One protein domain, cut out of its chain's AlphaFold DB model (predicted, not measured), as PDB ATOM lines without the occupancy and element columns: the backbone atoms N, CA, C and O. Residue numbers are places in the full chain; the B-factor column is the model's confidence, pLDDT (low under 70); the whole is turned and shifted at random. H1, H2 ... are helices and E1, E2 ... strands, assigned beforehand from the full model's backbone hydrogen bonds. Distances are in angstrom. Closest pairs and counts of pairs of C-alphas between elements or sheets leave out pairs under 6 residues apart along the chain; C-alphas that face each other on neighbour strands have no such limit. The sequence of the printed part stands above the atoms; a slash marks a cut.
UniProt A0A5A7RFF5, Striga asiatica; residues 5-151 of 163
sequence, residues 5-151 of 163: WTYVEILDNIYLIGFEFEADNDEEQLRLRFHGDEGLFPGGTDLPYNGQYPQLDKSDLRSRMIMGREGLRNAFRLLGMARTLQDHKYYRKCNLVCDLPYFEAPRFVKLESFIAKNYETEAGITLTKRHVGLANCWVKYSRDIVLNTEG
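Overview. This is residues 5 to 151 of the 163 residues of a protein of Striga asiatica (UniProt A0A5A7RFF5). A small hairpin of two strands, E1 and E2, lies to one side of a helical hairpin, H2 and H3, whose H3 runs through the middle of the model. The short helices H1, H4 and H5 lie near residues 96 to 106 of H3, and after H5 comes H6, with residues 143 to 151, of which 143 to 149 belong to H6, sticking out. The printed part has 147 residues, with two named strands, E1 and E2, antiparallel, and after them along the chain six named helices, H1 to H6; 70 of the 147 residues are in the helices and 6 in the strands, and the class is mostly helix. It is compact, radius of gyration of the C-alphas 16.4 A, spanning 57 by 40 by 30 A.

Along the chain. E1, residues 18 to 20, begins at C-alpha 18 (93.948, -33.395, -5.400); E2 is residues 31 to 33. H3, residues 88 to 107, is 27.5 A long; H2, residues 69 to 85, 24.2 A. H1 is residues 61 to 64, H4 109 to 117, H5 129 to 136. H6, residues 138 to 149, 16.6 A, ends at C-alpha 149 (66.587, -48.795, -18.997).

Arrangement. Across E1 and E2, N 19 and O 32 are 2.8 A apart, within hydrogen-bond range. E1 is apart from H2 and H3. H2 and H3 touch, closest C-alphas Ala 75 and Cys 94, 4.6 A, opposite ways at 38 degrees, only just steep. H3 has a kink of 37 degrees near residue 98. With residues 101 to 106 alone it touches H4, closest C-alphas Ala 105 and Glu 112, 4.4 A. H1 and H5 only just touch, with 3 pairs of C-alphas within 8 A, the closest Ser 63 and Lys 129, 6.3 A. H5 and H6 meet only through their link. Every O i to N i+4 pair is within range in H2, H4, H5 and H6; H3 has 7 of 16, and 6 of 17 O i to N i+3; H1 is too short.

Size, cuts and confidence. The C-alphas farthest apart, Asp 26 and Gly 151, are 58.9 A apart. The printed part has no cut. The links E2 to H1 and H4 to H5 are long. Confidence is under 70 at residues 5 to 13, 24 to 27 and 54 to 60.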
ATOM      1  N   TRP A   5      95.860 -38.274   2.847       46.78
ATOM      2  CA  TRP A   5      94.422 -38.393   2.654       46.78
ATOM      3  C   TRP A   5      94.082 -37.941   1.243       46.78
ATOM      4  O   TRP A   5      94.513 -36.895   0.752       46.78
ATOM      5  N   THR A   6      93.292 -38.763   0.574       48.22
ATOM      6  CA  THR A   6      92.756 -38.446  -0.736       48.22
ATOM      7  C   THR A   6      91.426 -37.732  -0.533       48.22
ATOM      8  O   THR A   6      90.484 -38.339  -0.023       48.22
ATOM      9  N   TYR A   7      91.334 -36.451  -0.896       43.75
ATOM     10  CA  TYR A   7      90.057 -35.742  -0.852       43.75
ATOM     11  C   TYR A   7      89.222 -36.142  -2.074       43.75
ATOM     12  O   TYR A   7      89.647 -35.966  -3.219       43.75
ATOM     13  N   VAL A   8      88.050 -36.721  -1.817       45.75
ATOM     14  CA  VAL A   8      87.072 -37.112  -2.836       45.75
ATOM     15  C   VAL A   8      85.856 -36.222  -2.653       45.75
ATOM     16  O   VAL A   8      85.104 -36.398  -1.696       45.75
ATOM     17  N   GLU A   9      85.646 -35.277  -3.563       44.62
ATOM     18  CA  GLU A   9      84.355 -34.605  -3.647       44.62
ATOM     19  C   GLU A   9      83.433 -35.463  -4.517       44.62
ATOM     20  O   GLU A   9      83.669 -35.655  -5.709       44.62
ATOM     21  N   ILE A  10      82.397 -36.042  -3.907       45.53
ATOM     22  CA  ILE A  10      81.359 -36.784  -4.631       45.53
ATOM     23  C   ILE A  10      80.391 -35.752  -5.222       45.53
ATOM     24  O   ILE A  10      79.304 -35.529  -4.694       45.53
ATOM     25  N   LEU A  11      80.801 -35.090  -6.302       50.12
ATOM     26  CA  LEU A  11      79.931 -34.246  -7.123       50.12
ATOM     27  C   LEU A  11      79.838 -34.867  -8.513       50.12
ATOM     28  O   LEU A  11      80.778 -34.783  -9.298       50.12
ATOM     29  N   ASP A  12      78.716 -35.540  -8.780       66.06
ATOM     30  CA  ASP A  12      78.297 -36.188 -10.037       66.06
ATOM     31  C   ASP A  12      79.249 -37.235 -10.661       66.06
ATOM     32  O   ASP A  12      78.805 -38.083 -11.435       66.06
ATOM     33  N   ASN A  13      80.536 -37.250 -10.304       69.38
ATOM     34  CA  ASN A  13      81.576 -38.121 -10.829       69.38
ATOM     35  C   ASN A  13      82.605 -38.469  -9.739       69.38
ATOM     36  O   ASN A  13      83.024 -37.619  -8.962       69.38
ATOM     37  N   ILE A  14      83.063 -39.725  -9.699       77.06
ATOM     38  CA  ILE A  14      84.048 -40.204  -8.709       77.06
ATOM     39  C   ILE A  14      85.467 -39.851  -9.188       77.06
ATOM     40  O   ILE A  14      86.198 -40.746  -9.607       77.06
ATOM     41  N   TYR A  15      85.845 -38.573  -9.240       78.38
ATOM     42  CA  TYR A  15      87.179 -38.145  -9.691       78.38
ATOM     43  C   TYR A  15      88.115 -37.815  -8.529       78.38
ATOM     44  O   TYR A  15      87.689 -37.352  -7.474       78.38
ATOM     45  N   LEU A  16      89.411 -38.040  -8.744       79.94
ATOM     46  CA  LEU A  16      90.448 -37.471  -7.898       79.94
ATOM     47  C   LEU A  16      90.663 -36.009  -8.298       79.94
ATOM     48  O   LEU A  16      90.936 -35.741  -9.466       79.94
ATOM     49  N   ILE A  17      90.603 -35.094  -7.329       82.69
ATOM     50  CA  ILE A  17      90.783 -33.649  -7.563       82.69
ATOM     51  C   ILE A  17      92.075 -33.084  -6.948       82.69
ATOM     52  O   ILE A  17      92.504 -31.974  -7.268       82.69
ATOM     53  N   GLY A  18      92.737 -33.847  -6.074       82.38
ATOM     54  CA  GLY A  18      93.948 -33.395  -5.400       82.38
ATOM     55  C   GLY A  18      94.472 -34.348  -4.329       82.38
ATOM     56  O   GLY A  18      93.922 -35.421  -4.091       82.38
ATOM     57  N   PHE A  19      95.551 -33.928  -3.674       82.81
ATOM     58  CA  PHE A  19      96.202 -34.633  -2.574       82.81
ATOM     59  C   PHE A  19      96.266 -33.729  -1.347       82.81
ATOM     60  O   PHE A  19      96.661 -32.565  -1.452       82.81
ATOM     61  N   GLU A  20      95.949 -34.285  -0.182       85.44
ATOM     62  CA  GLU A  20      96.134 -33.626   1.103       85.44
ATOM     63  C   GLU A  20      97.111 -34.437   1.951       85.44
ATOM     64  O   GLU A  20      96.900 -35.616   2.243       85.44
ATOM     65  N   PHE A  21      98.223 -33.813   2.320       80.88
ATOM     66  CA  PHE A  21      99.220 -34.436   3.176       80.88
ATOM     67  C   PHE A  21      98.981 -33.999   4.612       80.88
ATOM     68  O   PHE A  21      98.820 -32.808   4.879       80.88
ATOM     69  N   GLU A  22      98.992 -34.956   5.540       75.88
ATOM     70  CA  GLU A  22      98.975 -34.617   6.960       75.88
ATOM     71  C   GLU A  22     100.192 -33.754   7.310       75.88
ATOM     72  O   GLU A  22     101.322 -34.014   6.870       75.88
ATOM     73  N   ALA A  23      99.934 -32.707   8.091       74.31
ATOM     74  CA  ALA A  23     100.972 -31.905   8.712       74.31
ATOM     75  C   ALA A  23     101.675 -32.751   9.783       74.31
ATOM     76  O   ALA A  23     101.011 -33.383  10.603       74.31
ATOM     77  N   ASP A  24     103.006 -32.745   9.780       69.81
ATOM     78  CA  ASP A  24     103.818 -33.324  10.852       69.81
ATOM     79  C   ASP A  24     104.483 -32.174  11.609       69.81
ATOM     80  O   ASP A  24     105.013 -31.272  10.966       69.81
ATOM     81  N   ASN A  25     104.455 -32.222  12.950       55.59
ATOM     82  CA  ASN A  25     105.265 -31.423  13.888       55.59
ATOM     83  C   ASN A  25     105.749 -30.064  13.331       55.59
ATOM     84  O   ASN A  25     106.921 -29.922  12.988       55.59
ATOM     85  N   ASP A  26     104.841 -29.088  13.267       64.25
ATOM     86  CA  ASP A  26     105.082 -27.690  12.865       64.25
ATOM     87  C   ASP A  26     105.188 -27.394  11.352       64.25
ATOM     88  O   ASP A  26     105.331 -26.228  10.976       64.25
ATOM     89  N   GLU A  27     105.058 -28.383  10.460       68.88
ATOM     90  CA  GLU A  27     104.954 -28.123   9.016       68.88
ATOM     91  C   GLU A  27     103.553 -27.641   8.604       68.88
ATOM     92  O   GLU A  27     102.531 -28.153   9.067       68.88
ATOM     93  N   GLU A  28     103.495 -26.684   7.670       71.31
ATOM     94  CA  GLU A  28     102.231 -26.307   7.034       71.31
ATOM     95  C   GLU A  28     101.635 -27.492   6.265       71.31
ATOM     96  O   GLU A  28     102.332 -28.272   5.609       71.31
ATOM     97  N   GLN A  29     100.309 -27.614   6.331       81.38
ATOM     98  CA  GLN A  29      99.577 -28.643   5.610       81.38
ATOM     99  C   GLN A  29      99.756 -28.458   4.097       81.38
ATOM    100  O   GLN A  29      99.288 -27.477   3.515       81.38
ATOM    101  N   LEU A  30     100.392 -29.428   3.438       83.12
ATOM    102  CA  LEU A  30     100.537 -29.400   1.988       83.12
ATOM    103  C   LEU A  30      99.258 -29.917   1.322       83.12
ATOM    104  O   LEU A  30      98.906 -31.092   1.438       83.12
ATOM    105  N   ARG A  31      98.602 -29.036   0.570       87.06
ATOM    106  CA  ARG A  31      97.426 -29.350  -0.249       87.06
ATOM    107  C   ARG A  31      97.770 -29.091  -1.707       87.06
ATOM    108  O   ARG A  31      98.182 -27.987  -2.056       87.06
ATOM    109  N   LEU A  32      97.617 -30.101  -2.554       86.69
ATOM    110  CA  LEU A  32      97.878 -30.024  -3.991       86.69
ATOM    111  C   LEU A  32      96.588 -30.295  -4.749       86.69
ATOM    112  O   LEU A  32      95.883 -31.244  -4.418       86.69
ATOM    113  N   ARG A  33      96.301 -29.514  -5.786       89.75
ATOM    114  CA  ARG A  33      95.126 -29.706  -6.645       89.75
ATOM    115  C   ARG A  33      95.526 -29.837  -8.102       89.75
ATOM    116  O   ARG A  33      96.574 -29.332  -8.505       89.75
ATOM    117  N   PHE A  34      94.709 -30.517  -8.894       87.88
ATOM    118  CA  PHE A  34      94.902 -30.518 -10.338       87.88
ATOM    119  C   PHE A  34      94.497 -29.176 -10.954       87.88
ATOM    120  O   PHE A  34      93.624 -28.473 -10.450       87.88
ATOM    121  N   HIS A  35      95.147 -28.826 -12.064       87.75
ATOM    122  CA  HIS A  35      94.834 -27.606 -12.802       87.75
ATOM    123  C   HIS A  35      93.388 -27.626 -13.316       87.75
ATOM    124  O   HIS A  35      93.004 -28.585 -13.997       87.75
ATOM    125  N   GLY A  36      92.630 -26.557 -13.051       85.94
ATOM    126  CA  GLY A  36      91.220 -26.427 -13.428       85.94
ATOM    127  C   GLY A  36      90.215 -26.867 -12.356       85.94
ATOM    128  O   GLY A  36      89.016 -26.703 -12.569       85.94
ATOM    129  N   ASP A  37      90.685 -27.394 -11.218       85.31
ATOM    130  CA  ASP A  37      89.841 -27.842 -10.100       85.31
ATOM    131  C   ASP A  37      89.850 -26.839  -8.921       85.31
ATOM    132  O   ASP A  37      89.584 -27.197  -7.771       85.31
ATOM    133  N   GLU A  38      90.145 -25.557  -9.172       86.81
ATOM    134  CA  GLU A  38      90.289 -24.522  -8.135       86.81
ATOM    135  C   GLU A  38      89.010 -24.333  -7.305       86.81
ATOM    136  O   GLU A  38      89.081 -24.057  -6.105       86.81
ATOM    137  N   GLY A  39      87.844 -24.496  -7.939       85.00
ATOM    138  CA  GLY A  39      86.537 -24.398  -7.285       85.00
ATOM    139  C   GLY A  39      86.157 -25.621  -6.447       85.00
ATOM    140  O   GLY A  39      85.350 -25.483  -5.532       85.00
ATOM    141  N   LEU A  40      86.745 -26.786  -6.738       82.88
ATOM    142  CA  LEU A  40      86.457 -28.061  -6.069       82.88
ATOM    143  C   LEU A  40      87.424 -28.318  -4.903       82.88
ATOM    144  O   LEU A  40      87.078 -28.949  -3.908       82.88
ATOM    145  N   PHE A  41      88.653 -27.794  -4.996       85.12
ATOM    146  CA  PHE A  41      89.658 -27.942  -3.943       85.12
ATOM    147  C   PHE A  41      90.288 -26.595  -3.531       85.12
ATOM    148  O   PHE A  41      91.455 -26.299  -3.837       85.12
ATOM    149  N   PRO A  42      89.522 -25.741  -2.818       85.00
ATOM    150  CA  PRO A  42      89.963 -24.402  -2.449       85.00
ATOM    151  C   PRO A  42      91.142 -24.443  -1.470       85.00
ATOM    152  O   PRO A  42      91.171 -25.228  -0.518       85.00
ATOM    153  N   GLY A  43      92.122 -23.564  -1.698       86.56
ATOM    154  CA  GLY A  43      93.346 -23.470  -0.891       86.56
ATOM    155  C   GLY A  43      94.452 -24.470  -1.256       86.56
ATOM    156  O   GLY A  43      95.515 -24.421  -0.651       86.56
ATOM    157  N   GLY A  44      94.239 -25.350  -2.242       87.38
ATOM    158  CA  GLY A  44      95.305 -26.188  -2.801       87.38
ATOM    159  C   GLY A  44      96.291 -25.404  -3.678       87.38
ATOM    160  O   GLY A  44      95.925 -24.415  -4.308       87.38
ATOM    161  N   THR A  45      97.540 -25.859  -3.747       89.06
ATOM    162  CA  THR A  45      98.538 -25.384  -4.718       89.06
ATOM    163  C   THR A  45      98.345 -26.104  -6.049       89.06
ATOM    164  O   THR A  45      98.176 -27.325  -6.072       89.06
ATOM    165  N   ASP A  46      98.379 -25.363  -7.157       88.06
ATOM    166  CA  ASP A  46      98.145 -25.918  -8.490       88.06
ATOM    167  C   ASP A  46      99.289 -26.813  -8.969       88.06
ATOM    168  O   ASP A  46     100.449 -26.402  -9.078       88.06
ATOM    169  N   LEU A  47      98.938 -28.042  -9.337       86.25
ATOM    170  CA  LEU A  47      99.777 -28.893 -10.164       86.25
ATOM    171  C   LEU A  47      99.742 -28.387 -11.615       86.25
ATOM    172  O   LEU A  47      98.709 -27.925 -12.090       86.25
ATOM    173  N   PRO A  48     100.829 -28.547 -12.390       85.94
ATOM    174  CA  PRO A  48     100.916 -28.043 -13.763       85.94
ATOM    175  C   PRO A  48     100.126 -28.895 -14.777       85.94
ATOM    176  O   PRO A  48     100.344 -28.794 -15.983       85.94
ATOM    177  N   TYR A  49      99.267 -29.798 -14.305       83.50
ATOM    178  CA  TYR A  49      98.477 -30.714 -15.117       83.50
ATOM    179  C   TYR A  49      97.110 -30.962 -14.473       83.50
ATOM    180  O   TYR A  49      96.955 -30.859 -13.256       83.50
ATOM    181  N   ASN A  50      96.128 -31.299 -15.307       85.38
ATOM    182  CA  ASN A  50      94.780 -31.665 -14.876       85.38
ATOM    183  C   ASN A  50      94.710 -33.133 -14.396       85.38
ATOM    184  O   ASN A  50      95.663 -33.901 -14.565       85.38
ATOM    185  N   GLY A  51      93.565 -33.540 -13.837       78.62
ATOM    186  CA  GLY A  51      93.323 -34.903 -13.341       78.62
ATOM    187  C   GLY A  51      93.138 -35.973 -14.426       78.62
ATOM    188  O   GLY A  51      92.836 -37.123 -14.116       78.62
ATOM    189  N   GLN A  52      93.300 -35.639 -15.712       80.56
ATOM    190  CA  GLN A  52      93.144 -36.619 -16.787       80.56
ATOM    191  C   GLN A  52      94.329 -37.584 -16.843       80.56
ATOM    192  O   GLN A  52      95.494 -37.211 -16.666       80.56
ATOM    193  N   TYR A  53      94.036 -38.842 -17.181       77.00
ATOM    194  CA  TYR A  53      95.071 -39.858 -17.307       77.00
ATOM    195  C   TYR A  53      96.128 -39.463 -18.354       77.00
ATOM    196  O   TYR A  53      95.786 -39.191 -19.510       77.00
ATOM    197  N   PRO A  54      97.426 -39.456 -17.995       67.06
ATOM    198  CA  PRO A  54      98.500 -39.161 -18.927       67.06
ATOM    199  C   PRO A  54      98.537 -40.157 -20.087       67.06
ATOM    200  O   PRO A  54      98.661 -41.370 -19.894       67.06
ATOM    201  N   GLN A  55      98.527 -39.619 -21.304       59.09
ATOM    202  CA  GLN A  55      98.821 -40.367 -22.520       59.09
ATOM    203  C   GLN A  55     100.281 -40.141 -22.925       59.09
ATOM    204  O   GLN A  55     100.772 -39.012 -22.890       59.09
ATOM    205  N   LEU A  56     100.972 -41.204 -23.331       49.34
ATOM    206  CA  LEU A  56     102.272 -41.132 -24.002       49.34
ATOM    207  C   LEU A  56     102.123 -41.812 -25.360       49.34
ATOM    208  O   LEU A  56     101.692 -42.961 -25.409       49.34
ATOM    209  N   ASP A  57     102.423 -41.115 -26.455       50.81
ATOM    210  CA  ASP A  57     102.260 -41.634 -27.823       50.81
ATOM    211  C   ASP A  57     100.853 -42.198 -28.103       50.81
ATOM    212  O   ASP A  57     100.694 -43.247 -28.726       50.81
ATOM    213  N   LYS A  58      99.808 -41.527 -27.585       56.91
ATOM    214  CA  LYS A  58      98.396 -41.977 -27.614       56.91
ATOM    215  C   LYS A  58      98.143 -43.321 -26.909       56.91
ATOM    216  O   LYS A  58      97.049 -43.874 -26.996       56.91
ATOM    217  N   SER A  59      99.139 -43.850 -26.201       59.28
ATOM    218  CA  SER A  59      99.036 -45.040 -25.372       59.28
ATOM    219  C   SER A  59      98.782 -44.639 -23.927       59.28
ATOM    220  O   SER A  59      99.485 -43.813 -23.344       59.28
ATOM    221  N   ASP A  60      97.795 -45.289 -23.328       69.38
ATOM    222  CA  ASP A  60      97.474 -45.121 -21.921       69.38
ATOM    223  C   ASP A  60      98.563 -45.759 -21.047       69.38
ATOM    224  O   ASP A  60      98.853 -46.964 -21.148       69.38
ATOM    225  N   LEU A  61      99.187 -44.937 -20.201       74.81
ATOM    226  CA  LEU A  61     100.306 -45.352 -19.362       74.81
ATOM    227  C   LEU A  61      99.901 -46.345 -18.268       74.81
ATOM    228  O   LEU A  61     100.769 -47.080 -17.795       74.81
ATOM    229  N   ARG A  62      98.611 -46.462 -17.922       77.44
ATOM    230  CA  ARG A  62      98.119 -47.415 -16.909       77.44
ATOM    231  C   ARG A  62      98.439 -48.868 -17.256       77.44
ATOM    232  O   ARG A  62      98.670 -49.678 -16.365       77.44
ATOM    233  N   SER A  63      98.543 -49.191 -18.546       77.06
ATOM    234  CA  SER A  63      98.932 -50.531 -19.017       77.06
ATOM    235  C   SER A  63     100.387 -50.918 -18.708       77.06
ATOM    236  O   SER A  63     100.764 -52.079 -18.849       77.06
ATOM    237  N   ARG A  64     101.217 -49.953 -18.298       77.56
ATOM    238  CA  ARG A  64     102.641 -50.143 -17.984       77.56
ATOM    239  C   ARG A  64     102.951 -49.960 -16.499       77.56
ATOM    240  O   ARG A  64     104.100 -50.127 -16.101       77.56
ATOM    241  N   MET A  65     101.956 -49.597 -15.692       79.81
ATOM    242  CA  MET A  65     102.138 -49.351 -14.267       79.81
ATOM    243  C   MET A  65     102.048 -50.656 -13.486       79.81
ATOM    244  O   MET A  65     101.096 -51.420 -13.650       79.81
ATOM    245  N   ILE A  66     103.044 -50.885 -12.630       86.25
ATOM    246  CA  ILE A  66     103.035 -51.987 -11.670       86.25
ATOM    247  C   ILE A  66     102.073 -51.624 -10.537       86.25
ATOM    248  O   ILE A  66     102.159 -50.548  -9.947       86.25
ATOM    249  N   MET A  67     101.165 -52.544 -10.247       85.06
ATOM    250  CA  MET A  67     100.107 -52.457  -9.251       85.06
ATOM    251  C   MET A  67     100.177 -53.613  -8.253       85.06
ATOM    252  O   MET A  67     101.000 -54.516  -8.391       85.06
ATOM    253  N   GLY A  68      99.291 -53.582  -7.258       86.25
ATOM    254  CA  GLY A  68      99.328 -54.465  -6.095       86.25
ATOM    255  C   GLY A  68     100.106 -53.821  -4.952       86.25
ATOM    256  O   GLY A  68     100.447 -52.634  -5.015       86.25
ATOM    257  N   ARG A  69     100.396 -54.598  -3.909       89.69
ATOM    258  CA  ARG A  69     101.064 -54.127  -2.694       89.69
ATOM    259  C   ARG A  69     102.361 -53.374  -2.998       89.69
ATOM    260  O   ARG A  69     102.539 -52.259  -2.518       89.69
ATOM    261  N   GLU A  70     103.239 -53.942  -3.824       87.31
ATOM    262  CA  GLU A  70     104.523 -53.308  -4.163       87.31
ATOM    263  C   GLU A  70     104.360 -52.058  -5.033       87.31
ATOM    264  O   GLU A  70     105.070 -51.068  -4.838       87.31
ATOM    265  N   GLY A  71     103.390 -52.050  -5.954       87.50
ATOM    266  CA  GLY A  71     103.052 -50.860  -6.735       87.50
ATOM    267  C   GLY A  71     102.629 -49.699  -5.833       87.50
ATOM    268  O   GLY A  71     103.198 -48.609  -5.914       87.50
ATOM    269  N   LEU A  72     101.689 -49.953  -4.917       87.94
ATOM    270  CA  LEU A  72     101.196 -48.959  -3.962       87.94
ATOM    271  C   LEU A  72     102.278 -48.504  -2.986       87.94
ATOM    272  O   LEU A  72     102.443 -47.306  -2.776       87.94
ATOM    273  N   ARG A  73     103.072 -49.428  -2.437       87.56
ATOM    274  CA  ARG A  73     104.192 -49.093  -1.545       87.56
ATOM    275  C   ARG A  73     105.183 -48.150  -2.224       87.56
ATOM    276  O   ARG A  73     105.615 -47.163  -1.629       87.56
ATOM    277  N   ASN A  74     105.519 -48.424  -3.484       86.12
ATOM    278  CA  ASN A  74     106.385 -47.556  -4.275       86.12
ATOM    279  C   ASN A  74     105.729 -46.206  -4.583       86.12
ATOM    280  O   ASN A  74     106.409 -45.184  -4.497       86.12
ATOM    281  N   ALA A  75     104.431 -46.182  -4.888       86.31
ATOM    282  CA  ALA A  75     103.684 -44.947  -5.106       86.31
ATOM    283  C   ALA A  75     103.673 -44.062  -3.850       86.31
ATOM    284  O   ALA A  75     104.031 -42.892  -3.937       86.31
ATOM    285  N   PHE A  76     103.377 -44.615  -2.671       84.50
ATOM    286  CA  PHE A  76     103.406 -43.859  -1.416       84.50
ATOM    287  C   PHE A  76     104.807 -43.350  -1.068       84.50
ATOM    288  O   PHE A  76     104.964 -42.194  -0.684       84.50
ATOM    289  N   ARG A  77     105.849 -44.167  -1.275       84.94
ATOM    290  CA  ARG A  77     107.239 -43.726  -1.076       84.94
ATOM    291  C   ARG A  77     107.596 -42.556  -1.993       84.94
ATOM    292  O   ARG A  77     108.225 -41.599  -1.552       84.94
ATOM    293  N   LEU A  78     107.194 -42.629  -3.260       83.19
ATOM    294  CA  LEU A  78     107.412 -41.558  -4.227       83.19
ATOM    295  C   LEU A  78     106.604 -40.299  -3.887       83.19
ATOM    296  O   LEU A  78     107.145 -39.216  -4.061       83.19
ATOM    297  N   LEU A  79     105.379 -40.417  -3.360       80.38
ATOM    298  CA  LEU A  79     104.603 -39.267  -2.868       80.38
ATOM    299  C   LEU A  79     105.315 -38.568  -1.707       80.38
ATOM    300  O   LEU A  79     105.430 -37.346  -1.714       80.38
ATOM    301  N   GLY A  80     105.860 -39.334  -0.757       79.31
ATOM    302  CA  GLY A  80     106.674 -38.783   0.329       79.31
ATOM    303  C   GLY A  80     107.905 -38.030  -0.188       79.31
ATOM    304  O   GLY A  80     108.160 -36.904   0.224       79.31
ATOM    305  N   MET A  81     108.628 -38.603  -1.159       79.56
ATOM    306  CA  MET A  81     109.765 -37.920  -1.796       79.56
ATOM    307  C   MET A  81     109.338 -36.672  -2.578       79.56
ATOM    308  O   MET A  81     110.041 -35.664  -2.552       79.56
ATOM    309  N   ALA A  82     108.202 -36.732  -3.273       78.12
ATOM    310  CA  ALA A  82     107.657 -35.620  -4.042       78.12
ATOM    311  C   ALA A  82     107.326 -34.424  -3.141       78.12
ATOM    312  O   ALA A  82     107.576 -33.286  -3.539       78.12
ATOM    313  N   ARG A  83     106.827 -34.683  -1.923       77.25
ATOM    314  CA  ARG A  83     106.621 -33.669  -0.878       77.25
ATOM    315  C   ARG A  83     107.938 -33.013  -0.489       77.25
ATOM    316  O   ARG A  83     108.047 -31.796  -0.572       77.25
ATOM    317  N   THR A  84     108.951 -33.805  -0.137       77.12
ATOM    318  CA  THR A  84     110.255 -33.279   0.300       77.12
ATOM    319  C   THR A  84     110.975 -32.486  -0.792       77.12
ATOM    320  O   THR A  84     111.607 -31.476  -0.507       77.12
ATOM    321  N   LEU A  85     110.900 -32.944  -2.045       78.88
ATOM    322  CA  LEU A  85     111.604 -32.328  -3.176       78.88
ATOM    323  C   LEU A  85     110.794 -31.233  -3.881       78.88
ATOM    324  O   LEU A  85     111.338 -30.565  -4.756       78.88
ATOM    325  N   GLN A  86     109.505 -31.095  -3.557       73.94
ATOM    326  CA  GLN A  86     108.546 -30.255  -4.284       73.94
ATOM    327  C   GLN A  86     108.540 -30.516  -5.808       73.94
ATOM    328  O   GLN A  86     108.310 -29.616  -6.612       73.94
ATOM    329  N   ASP A  87     108.782 -31.764  -6.233       79.06
ATOM    330  CA  ASP A  87     108.847 -32.133  -7.654       79.06
ATOM    331  C   ASP A  87     107.520 -32.735  -8.143       79.06
ATOM    332  O   ASP A  87     107.164 -33.892  -7.874       79.06
ATOM    333  N   HIS A  88     106.812 -31.934  -8.943       76.50
ATOM    334  CA  HIS A  88     105.507 -32.233  -9.535       76.50
ATOM    335  C   HIS A  88     105.488 -33.507 -10.405       76.50
ATOM    336  O   HIS A  88     104.442 -34.135 -10.582       76.50
ATOM    337  N   LYS A  89     106.636 -33.952 -10.935       74.69
ATOM    338  CA  LYS A  89     106.724 -35.129 -11.814       74.69
ATOM    339  C   LYS A  89     106.395 -36.435 -11.095       74.69
ATOM    340  O   LYS A  89     105.864 -37.361 -11.721       74.69
ATOM    341  N   TYR A  90     106.730 -36.540  -9.811       74.94
ATOM    342  CA  TYR A  90     106.510 -37.764  -9.042       74.94
ATOM    343  C   TYR A  90     105.037 -37.953  -8.686       74.94
ATOM    344  O   TYR A  90     104.525 -39.061  -8.855       74.94
ATOM    345  N   TYR A  91     104.327 -36.875  -8.341       75.19
ATOM    346  CA  TYR A  91     102.889 -36.917  -8.059       75.19
ATOM    347  C   TYR A  91     102.091 -37.505  -9.225       75.19
ATOM    348  O   TYR A  91     101.234 -38.359  -9.019       75.19
ATOM    349  N   ARG A  92     102.434 -37.149 -10.472       76.31
ATOM    350  CA  ARG A  92     101.748 -37.665 -11.667       76.31
ATOM    351  C   ARG A  92     101.861 -39.183 -11.827       76.31
ATOM    352  O   ARG A  92     100.923 -39.825 -12.287       76.31
ATOM    353  N   LYS A  93     103.012 -39.769 -11.480       75.31
ATOM    354  CA  LYS A  93     103.221 -41.226 -11.564       75.31
ATOM    355  C   LYS A  93     102.505 -41.963 -10.444       75.31
ATOM    356  O   LYS A  93     101.932 -43.019 -10.694       75.31
ATOM    357  N   CYS A  94     102.555 -41.414  -9.236       76.50
ATOM    358  CA  CYS A  94     101.863 -41.975  -8.083       76.50
ATOM    359  C   CYS A  94     100.355 -41.969  -8.287       76.50
ATOM    360  O   CYS A  94      99.709 -42.971  -7.992       76.50
ATOM    361  N   ASN A  95      99.843 -40.888  -8.881       77.19
ATOM    362  CA  ASN A  95      98.434 -40.739  -9.184       77.19
ATOM    363  C   ASN A  95      97.873 -41.964  -9.921       77.19
ATOM    364  O   ASN A  95      96.958 -42.619  -9.445       77.19
ATOM    365  N   LEU A  96      98.535 -42.382 -11.004       75.62
ATOM    366  CA  LEU A  96      98.116 -43.542 -11.796       75.62
ATOM    367  C   LEU A  96      97.966 -44.841 -10.993       75.62
ATOM    368  O   LEU A  96      97.135 -45.678 -11.339       75.62
ATOM    369  N   VAL A  97      98.813 -45.047  -9.982       79.19
ATOM    370  CA  VAL A  97      98.808 -46.272  -9.169       79.19
ATOM    371  C   VAL A  97      97.744 -46.203  -8.082       79.19
ATOM    372  O   VAL A  97      97.161 -47.232  -7.755       79.19
ATOM    373  N   CYS A  98      97.482 -45.016  -7.537       78.25
ATOM    374  CA  CYS A  98      96.448 -44.788  -6.531       78.25
ATOM    375  C   CYS A  98      95.043 -44.733  -7.159       78.25
ATOM    376  O   CYS A  98      94.103 -45.304  -6.613       78.25
ATOM    377  N   ASP A  99      94.904 -44.135  -8.341       80.81
ATOM    378  CA  ASP A  99      93.629 -43.986  -9.046       80.81
ATOM    379  C   ASP A  99      92.928 -45.325  -9.290       80.81
ATOM    380  O   ASP A  99      91.714 -45.463  -9.167       80.81
ATOM    381  N   LEU A 100      93.703 -46.348  -9.631       82.19
ATOM    382  CA  LEU A 100      93.165 -47.640 -10.029       82.19
ATOM    383  C   LEU A 100      92.431 -48.382  -8.894       82.19
ATOM    384  O   LEU A 100      91.263 -48.719  -9.087       82.19
ATOM    385  N   PRO A 101      93.039 -48.646  -7.723       83.06
ATOM    386  CA  PRO A 101      92.354 -49.311  -6.618       83.06
ATOM    387  C   PRO A 101      91.315 -48.432  -5.913       83.06
ATOM    388  O   PRO A 101      90.351 -48.982  -5.392       83.06
ATOM    389  N   TYR A 102      91.482 -47.105  -5.886       82.75
ATOM    390  CA  TYR A 102      90.591 -46.229  -5.111       82.75
ATOM    391  C   TYR A 102      89.454 -45.603  -5.926       82.75
ATOM    392  O   TYR A 102      88.408 -45.315  -5.354       82.75
ATOM    393  N   PHE A 103      89.611 -45.423  -7.243       84.81
ATOM    394  CA  PHE A 103      88.624 -44.726  -8.082       84.81
ATOM    395  C   PHE A 103      88.087 -45.593  -9.221       84.81
ATOM    396  O   PHE A 103      86.889 -45.563  -9.494       84.81
ATOM    397  N   GLU A 104      88.925 -46.409  -9.866       87.00
ATOM    398  CA  GLU A 104      88.468 -47.263 -10.974       87.00
ATOM    399  C   GLU A 104      87.897 -48.607 -10.502       87.00
ATOM    400  O   GLU A 104      86.912 -49.088 -11.065       87.00
ATOM    401  N   ALA A 105      88.462 -49.217  -9.455       88.62
ATOM    402  CA  ALA A 105      87.947 -50.470  -8.904       88.62
ATOM    403  C   ALA A 105      86.491 -50.357  -8.402       88.62
ATOM    404  O   ALA A 105      85.695 -51.215  -8.785       88.62
ATOM    405  N   PRO A 106      86.080 -49.290  -7.680       88.50
ATOM    406  CA  PRO A 106      84.679 -49.115  -7.282       88.50
ATOM    407  C   PRO A 106      83.702 -48.965  -8.456       88.50
ATOM    408  O   PRO A 106      82.520 -49.271  -8.318       88.50
ATOM    409  N   ARG A 107      84.171 -48.507  -9.625       88.25
ATOM    410  CA  ARG A 107      83.339 -48.388 -10.834       88.25
ATOM    411  C   ARG A 107      83.142 -49.729 -11.543       88.25
ATOM    412  O   ARG A 107      82.167 -49.895 -12.273       88.25
ATOM    413  N   PHE A 108      84.064 -50.681 -11.364       90.56
ATOM    414  CA  PHE A 108      84.089 -51.927 -12.126       90.56
ATOM    415  C   PHE A 108      84.527 -53.131 -11.286       90.56
ATOM    416  O   PHE A 108      85.719 -53.377 -11.103       90.56
ATOM    417  N   VAL A 109      83.568 -54.002 -10.953       90.56
ATOM    418  CA  VAL A 109      83.797 -55.272 -10.226       90.56
ATOM    419  C   VAL A 109      84.903 -56.132 -10.858       90.56
ATOM    420  O   VAL A 109      85.663 -56.811 -10.166       90.56
ATOM    421  N   LYS A 110      85.047 -56.094 -12.192       90.31
ATOM    422  CA  LYS A 110      86.112 -56.821 -12.904       90.31
ATOM    423  C   LYS A 110      87.512 -56.284 -12.588       90.31
ATOM    424  O   LYS A 110      88.444 -57.081 -12.502       90.31
ATOM    425  N   LEU A 111      87.668 -54.967 -12.423       90.12
ATOM    426  CA  LEU A 111      88.936 -54.361 -12.007       90.12
ATOM    427  C   LEU A 111      89.218 -54.658 -10.539       90.12
ATOM    428  O   LEU A 111      90.320 -55.099 -10.228       90.12
ATOM    429  N   GLU A 112      88.220 -54.497  -9.671       91.62
ATOM    430  CA  GLU A 112      88.327 -54.828  -8.246       91.62
ATOM    431  C   GLU A 112      88.796 -56.273  -8.042       91.62
ATOM    432  O   GLU A 112      89.832 -56.512  -7.424       91.62
ATOM    433  N   SER A 113      88.103 -57.237  -8.655       91.56
ATOM    434  CA  SER A 113      88.430 -58.662  -8.542       91.56
ATOM    435  C   SER A 113      89.833 -58.974  -9.067       91.56
ATOM    436  O   SER A 113      90.561 -59.782  -8.486       91.56
ATOM    437  N   PHE A 114      90.230 -58.338 -10.175       90.88
ATOM    438  CA  PHE A 114      91.562 -58.513 -10.749       90.88
ATOM    439  C   PHE A 114      92.653 -57.964  -9.824       90.88
ATOM    440  O   PHE A 114      93.660 -58.637  -9.617       90.88
ATOM    441  N   ILE A 115      92.453 -56.778  -9.248       89.12
ATOM    442  CA  ILE A 115      93.406 -56.172  -8.314       89.12
ATOM    443  C   ILE A 115      93.490 -57.012  -7.041       89.12
ATOM    444  O   ILE A 115      94.589 -57.398  -6.658       89.12
ATOM    445  N   ALA A 116      92.354 -57.360  -6.432       90.81
ATOM    446  CA  ALA A 116      92.301 -58.123  -5.187       90.81
ATOM    447  C   ALA A 116      92.998 -59.485  -5.313       90.81
ATOM    448  O   ALA A 116      93.838 -59.834  -4.485       90.81
ATOM    449  N   LYS A 117      92.730 -60.228  -6.396       92.19
ATOM    450  CA  LYS A 117      93.342 -61.544  -6.641       92.19
ATOM    451  C   LYS A 117      94.869 -61.490  -6.756       92.19
ATOM    452  O   LYS A 117      95.536 -62.471  -6.448       92.19
ATOM    453  N   ASN A 118      95.408 -60.373  -7.231       90.50
ATOM    454  CA  ASN A 118      96.835 -60.216  -7.501       90.50
ATOM    455  C   ASN A 118      97.516 -59.214  -6.557       90.50
ATOM    456  O   ASN A 118      98.661 -58.827  -6.784       90.50
ATOM    457  N   TYR A 119      96.822 -58.771  -5.505       89.69
ATOM    458  CA  TYR A 119      97.313 -57.718  -4.620       89.69
ATOM    459  C   TYR A 119      98.631 -58.113  -3.941       89.69
ATOM    460  O   TYR A 119      99.527 -57.289  -3.784       89.69
ATOM    461  N   GLU A 120      98.753 -59.395  -3.607       91.38
ATOM    462  CA  GLU A 120      99.874 -60.000  -2.886       91.38
ATOM    463  C   GLU A 120     101.025 -60.472  -3.786       91.38
ATOM    464  O   GLU A 120     102.011 -61.018  -3.296       91.38
ATOM    465  N   THR A 121     100.927 -60.301  -5.109       89.19
ATOM    466  CA  THR A 121     101.989 -60.733  -6.025       89.19
ATOM    467  C   THR A 121     103.253 -59.902  -5.807       89.19
ATOM    468  O   THR A 121     103.233 -58.684  -5.958       89.19
ATOM    469  N   GLU A 122     104.372 -60.567  -5.508       83.81
ATOM    470  CA  GLU A 122     105.650 -59.922  -5.168       83.81
ATOM    471  C   GLU A 122     106.186 -59.015  -6.289       83.81
ATOM    472  O   GLU A 122     106.634 -57.904  -6.037       83.81
ATOM    473  N   ALA A 123     106.066 -59.440  -7.551       82.19
ATOM    474  CA  ALA A 123     106.447 -58.620  -8.706       82.19
ATOM    475  C   ALA A 123     105.430 -57.506  -9.041       82.19
ATOM    476  O   ALA A 123     105.667 -56.689  -9.934       82.19
ATOM    477  N   GLY A 124     104.284 -57.490  -8.357       84.75
ATOM    478  CA  GLY A 124     103.100 -56.738  -8.747       84.75
ATOM    479  C   GLY A 124     102.482 -57.226 -10.061       84.75
ATOM    480  O   GLY A 124     102.878 -58.237 -10.642       84.75
ATOM    481  N   ILE A 125     101.478 -56.494 -10.533       88.31
ATOM    482  CA  ILE A 125     100.765 -56.779 -11.785       88.31
ATOM    483  C   ILE A 125     100.601 -55.537 -12.644       88.31
ATOM    484  O   ILE A 125     100.554 -54.424 -12.136       88.31
ATOM    485  N   THR A 126     100.447 -55.721 -13.951       88.38
ATOM    486  CA  THR A 126     100.090 -54.643 -14.878       88.38
ATOM    487  C   THR A 126      98.676 -54.838 -15.410       88.38
ATOM    488  O   THR A 126      98.184 -55.960 -15.571       88.38
ATOM    489  N   LEU A 127      97.985 -53.732 -15.690       85.50
ATOM    490  CA  LEU A 127      96.688 -53.804 -16.352       85.50
ATOM    491  C   LEU A 127      96.845 -54.201 -17.818       85.50
ATOM    492  O   LEU A 127      97.675 -53.672 -18.553       85.50
ATOM    493  N   THR A 128      95.960 -55.080 -18.283       86.12
ATOM    494  CA  THR A 128      95.841 -55.376 -19.710       86.12
ATOM    495  C   THR A 128      95.170 -54.214 -20.447       86.12
ATOM    496  O   THR A 128      94.437 -53.417 -19.855       86.12
ATOM    497  N   LYS A 129      95.315 -54.164 -21.778       84.12
ATOM    498  CA  LYS A 129      94.562 -53.217 -22.623       84.12
ATOM    499  C   LYS A 129      93.044 -53.320 -22.422       84.12
ATOM    500  O   LYS A 129      92.355 -52.315 -22.538       84.12
ATOM    501  N   ARG A 130      92.524 -54.513 -22.096       84.44
ATOM    502  CA  ARG A 130      91.093 -54.724 -21.820       84.44
ATOM    503  C   ARG A 130      90.659 -54.026 -20.529       84.44
ATOM    504  O   ARG A 130      89.613 -53.391 -20.515       84.44
ATOM    505  N   HIS A 131      91.470 -54.104 -19.475       88.25
ATOM    506  CA  HIS A 131      91.204 -53.414 -18.206       88.25
ATOM    507  C   HIS A 131      91.215 -51.892 -18.375       88.25
ATOM    508  O   HIS A 131      90.310 -51.211 -17.910       88.25
ATOM    509  N   VAL A 132      92.194 -51.369 -19.115       86.25
ATOM    510  CA  VAL A 132      92.265 -49.937 -19.432       86.25
ATOM    511  C   VAL A 132      91.081 -49.489 -20.299       86.25
ATOM    512  O   VAL A 132      90.496 -48.438 -20.057       86.25
ATOM    513  N   GLY A 133      90.696 -50.297 -21.291       85.75
ATOM    514  CA  GLY A 133      89.534 -50.021 -22.135       85.75
ATOM    515  C   GLY A 133      88.228 -49.945 -21.344       85.75
ATOM    516  O   GLY A 133      87.399 -49.091 -21.636       85.75
ATOM    517  N   LEU A 134      88.072 -50.785 -20.316       86.19
ATOM    518  CA  LEU A 134      86.914 -50.753 -19.423       86.19
ATOM    519  C   LEU A 134      86.803 -49.401 -18.701       86.19
ATOM    520  O   LEU A 134      85.765 -48.753 -18.796       86.19
ATOM    521  N   ALA A 135      87.898 -48.941 -18.087       86.62
ATOM    522  CA  ALA A 135      87.959 -47.646 -17.411       86.62
ATOM    523  C   ALA A 135      87.658 -46.467 -18.358       86.62
ATOM    524  O   ALA A 135      86.857 -45.590 -18.043       86.62
ATOM    525  N   ASN A 136      88.225 -46.483 -19.570       86.06
ATOM    526  CA  ASN A 136      88.000 -45.434 -20.575       86.06
ATOM    527  C   ASN A 136      86.557 -45.362 -21.097       86.06
ATOM    528  O   ASN A 136      86.147 -44.325 -21.616       86.06
ATOM    529  N   CYS A 137      85.785 -46.441 -20.975       86.81
ATOM    530  CA  CYS A 137      84.405 -46.503 -21.444       86.81
ATOM    531  C   CYS A 137      83.373 -46.210 -20.347       86.81
ATOM    532  O   CYS A 137      82.184 -46.281 -20.644       86.81
ATOM    533  N   TRP A 138      83.784 -45.865 -19.119       86.38
ATOM    534  CA  TRP A 138      82.874 -45.657 -17.985       86.38
ATOM    535  C   TRP A 138      81.689 -44.747 -18.316       86.38
ATOM    536  O   TRP A 138      80.548 -45.196 -18.268       86.38
ATOM    537  N   VAL A 139      81.957 -43.511 -18.748       84.56
ATOM    538  CA  VAL A 139      80.911 -42.524 -19.071       84.56
ATOM    539  C   VAL A 139      79.972 -43.038 -20.165       84.56
ATOM    540  O   VAL A 139      78.754 -42.873 -20.078       84.56
ATOM    541  N   LYS A 140      80.527 -43.702 -21.187       84.94
ATOM    542  CA  LYS A 140      79.736 -44.293 -22.269       84.94
ATOM    543  C   LYS A 140      78.819 -45.396 -21.736       84.94
ATOM    544  O   LYS A 140      77.626 -45.357 -22.002       84.94
ATOM    545  N   TYR A 141      79.353 -46.339 -20.963       86.75
ATOM    546  CA  TYR A 141      78.570 -47.438 -20.400       86.75
ATOM    547  C   TYR A 141      77.498 -46.944 -19.431       86.75
ATOM    548  O   TYR A 141      76.367 -47.407 -19.515       86.75
ATOM    549  N   SER A 142      77.801 -45.964 -18.578       86.00
ATOM    550  CA  SER A 142      76.802 -45.338 -17.707       86.00
ATOM    551  C   SER A 142      75.648 -44.732 -18.510       86.00
ATOM    552  O   SER A 142      74.487 -44.982 -18.190       86.00
ATOM    553  N   ARG A 143      75.944 -44.003 -19.595       84.12
ATOM    554  CA  ARG A 143      74.917 -43.446 -20.487       84.12
ATOM    555  C   ARG A 143      74.104 -44.537 -21.184       84.12
ATOM    556  O   ARG A 143      72.879 -44.453 -21.211       84.12
ATOM    557  N   ASP A 144      74.774 -45.539 -21.744       84.50
ATOM    558  CA  ASP A 144      74.117 -46.617 -22.483       84.50
ATOM    559  C   ASP A 144      73.187 -47.423 -21.564       84.50
ATOM    560  O   ASP A 144      72.084 -47.776 -21.985       84.50
ATOM    561  N   ILE A 145      73.580 -47.675 -20.306       83.25
ATOM    562  CA  ILE A 145      72.737 -48.335 -19.293       83.25
ATOM    563  C   ILE A 145      71.448 -47.540 -19.078       83.25
ATOM    564  O   ILE A 145      70.368 -48.109 -19.220       83.25
ATOM    565  N   VAL A 146      71.551 -46.233 -18.812       82.88
ATOM    566  CA  VAL A 146      70.380 -45.364 -18.593       82.88
ATOM    567  C   VAL A 146      69.459 -45.371 -19.816       82.88
ATOM    568  O   VAL A 146      68.262 -45.634 -19.694       82.88
ATOM    569  N   LEU A 147      70.014 -45.175 -21.015       80.06
ATOM    570  CA  LEU A 147      69.237 -45.190 -22.258       80.06
ATOM    571  C   LEU A 147      68.509 -46.523 -22.474       80.06
ATOM    572  O   LEU A 147      67.340 -46.528 -22.860       80.06
ATOM    573  N   ASN A 148      69.173 -47.651 -22.206       78.25
ATOM    574  CA  ASN A 148      68.556 -48.971 -22.318       78.25
ATOM    575  C   ASN A 148      67.450 -49.176 -21.272       78.25
ATOM    576  O   ASN A 148      66.391 -49.695 -21.618       78.25
ATOM    577  N   THR A 149      67.638 -48.720 -20.028       79.25
ATOM    578  CA  THR A 149      66.587 -48.795 -18.997       79.25
ATOM    579  C   THR A 149      65.370 -47.927 -19.317       79.25
ATOM    580  O   THR A 149      64.257 -48.267 -18.930       79.25
ATOM    581  N   GLU A 150      65.552 -46.848 -20.080       84.06
ATOM    582  CA  GLU A 150      64.466 -45.989 -20.568       84.06
ATOM    583  C   GLU A 150      63.805 -46.502 -21.862       84.06
ATOM    584  O   GLU A 150      62.928 -45.832 -22.409       84.06
ATOM    585  N   GLY A 151      64.234 -47.651 -22.399       74.25
ATOM    586  CA  GLY A 151      63.744 -48.181 -23.677       74.25
ATOM    587  C   GLY A 151      64.160 -47.356 -24.904       74.25
ATOM    588  O   GLY A 151      63.591 -47.521 -25.979       74.25
TER     589      GLY A 151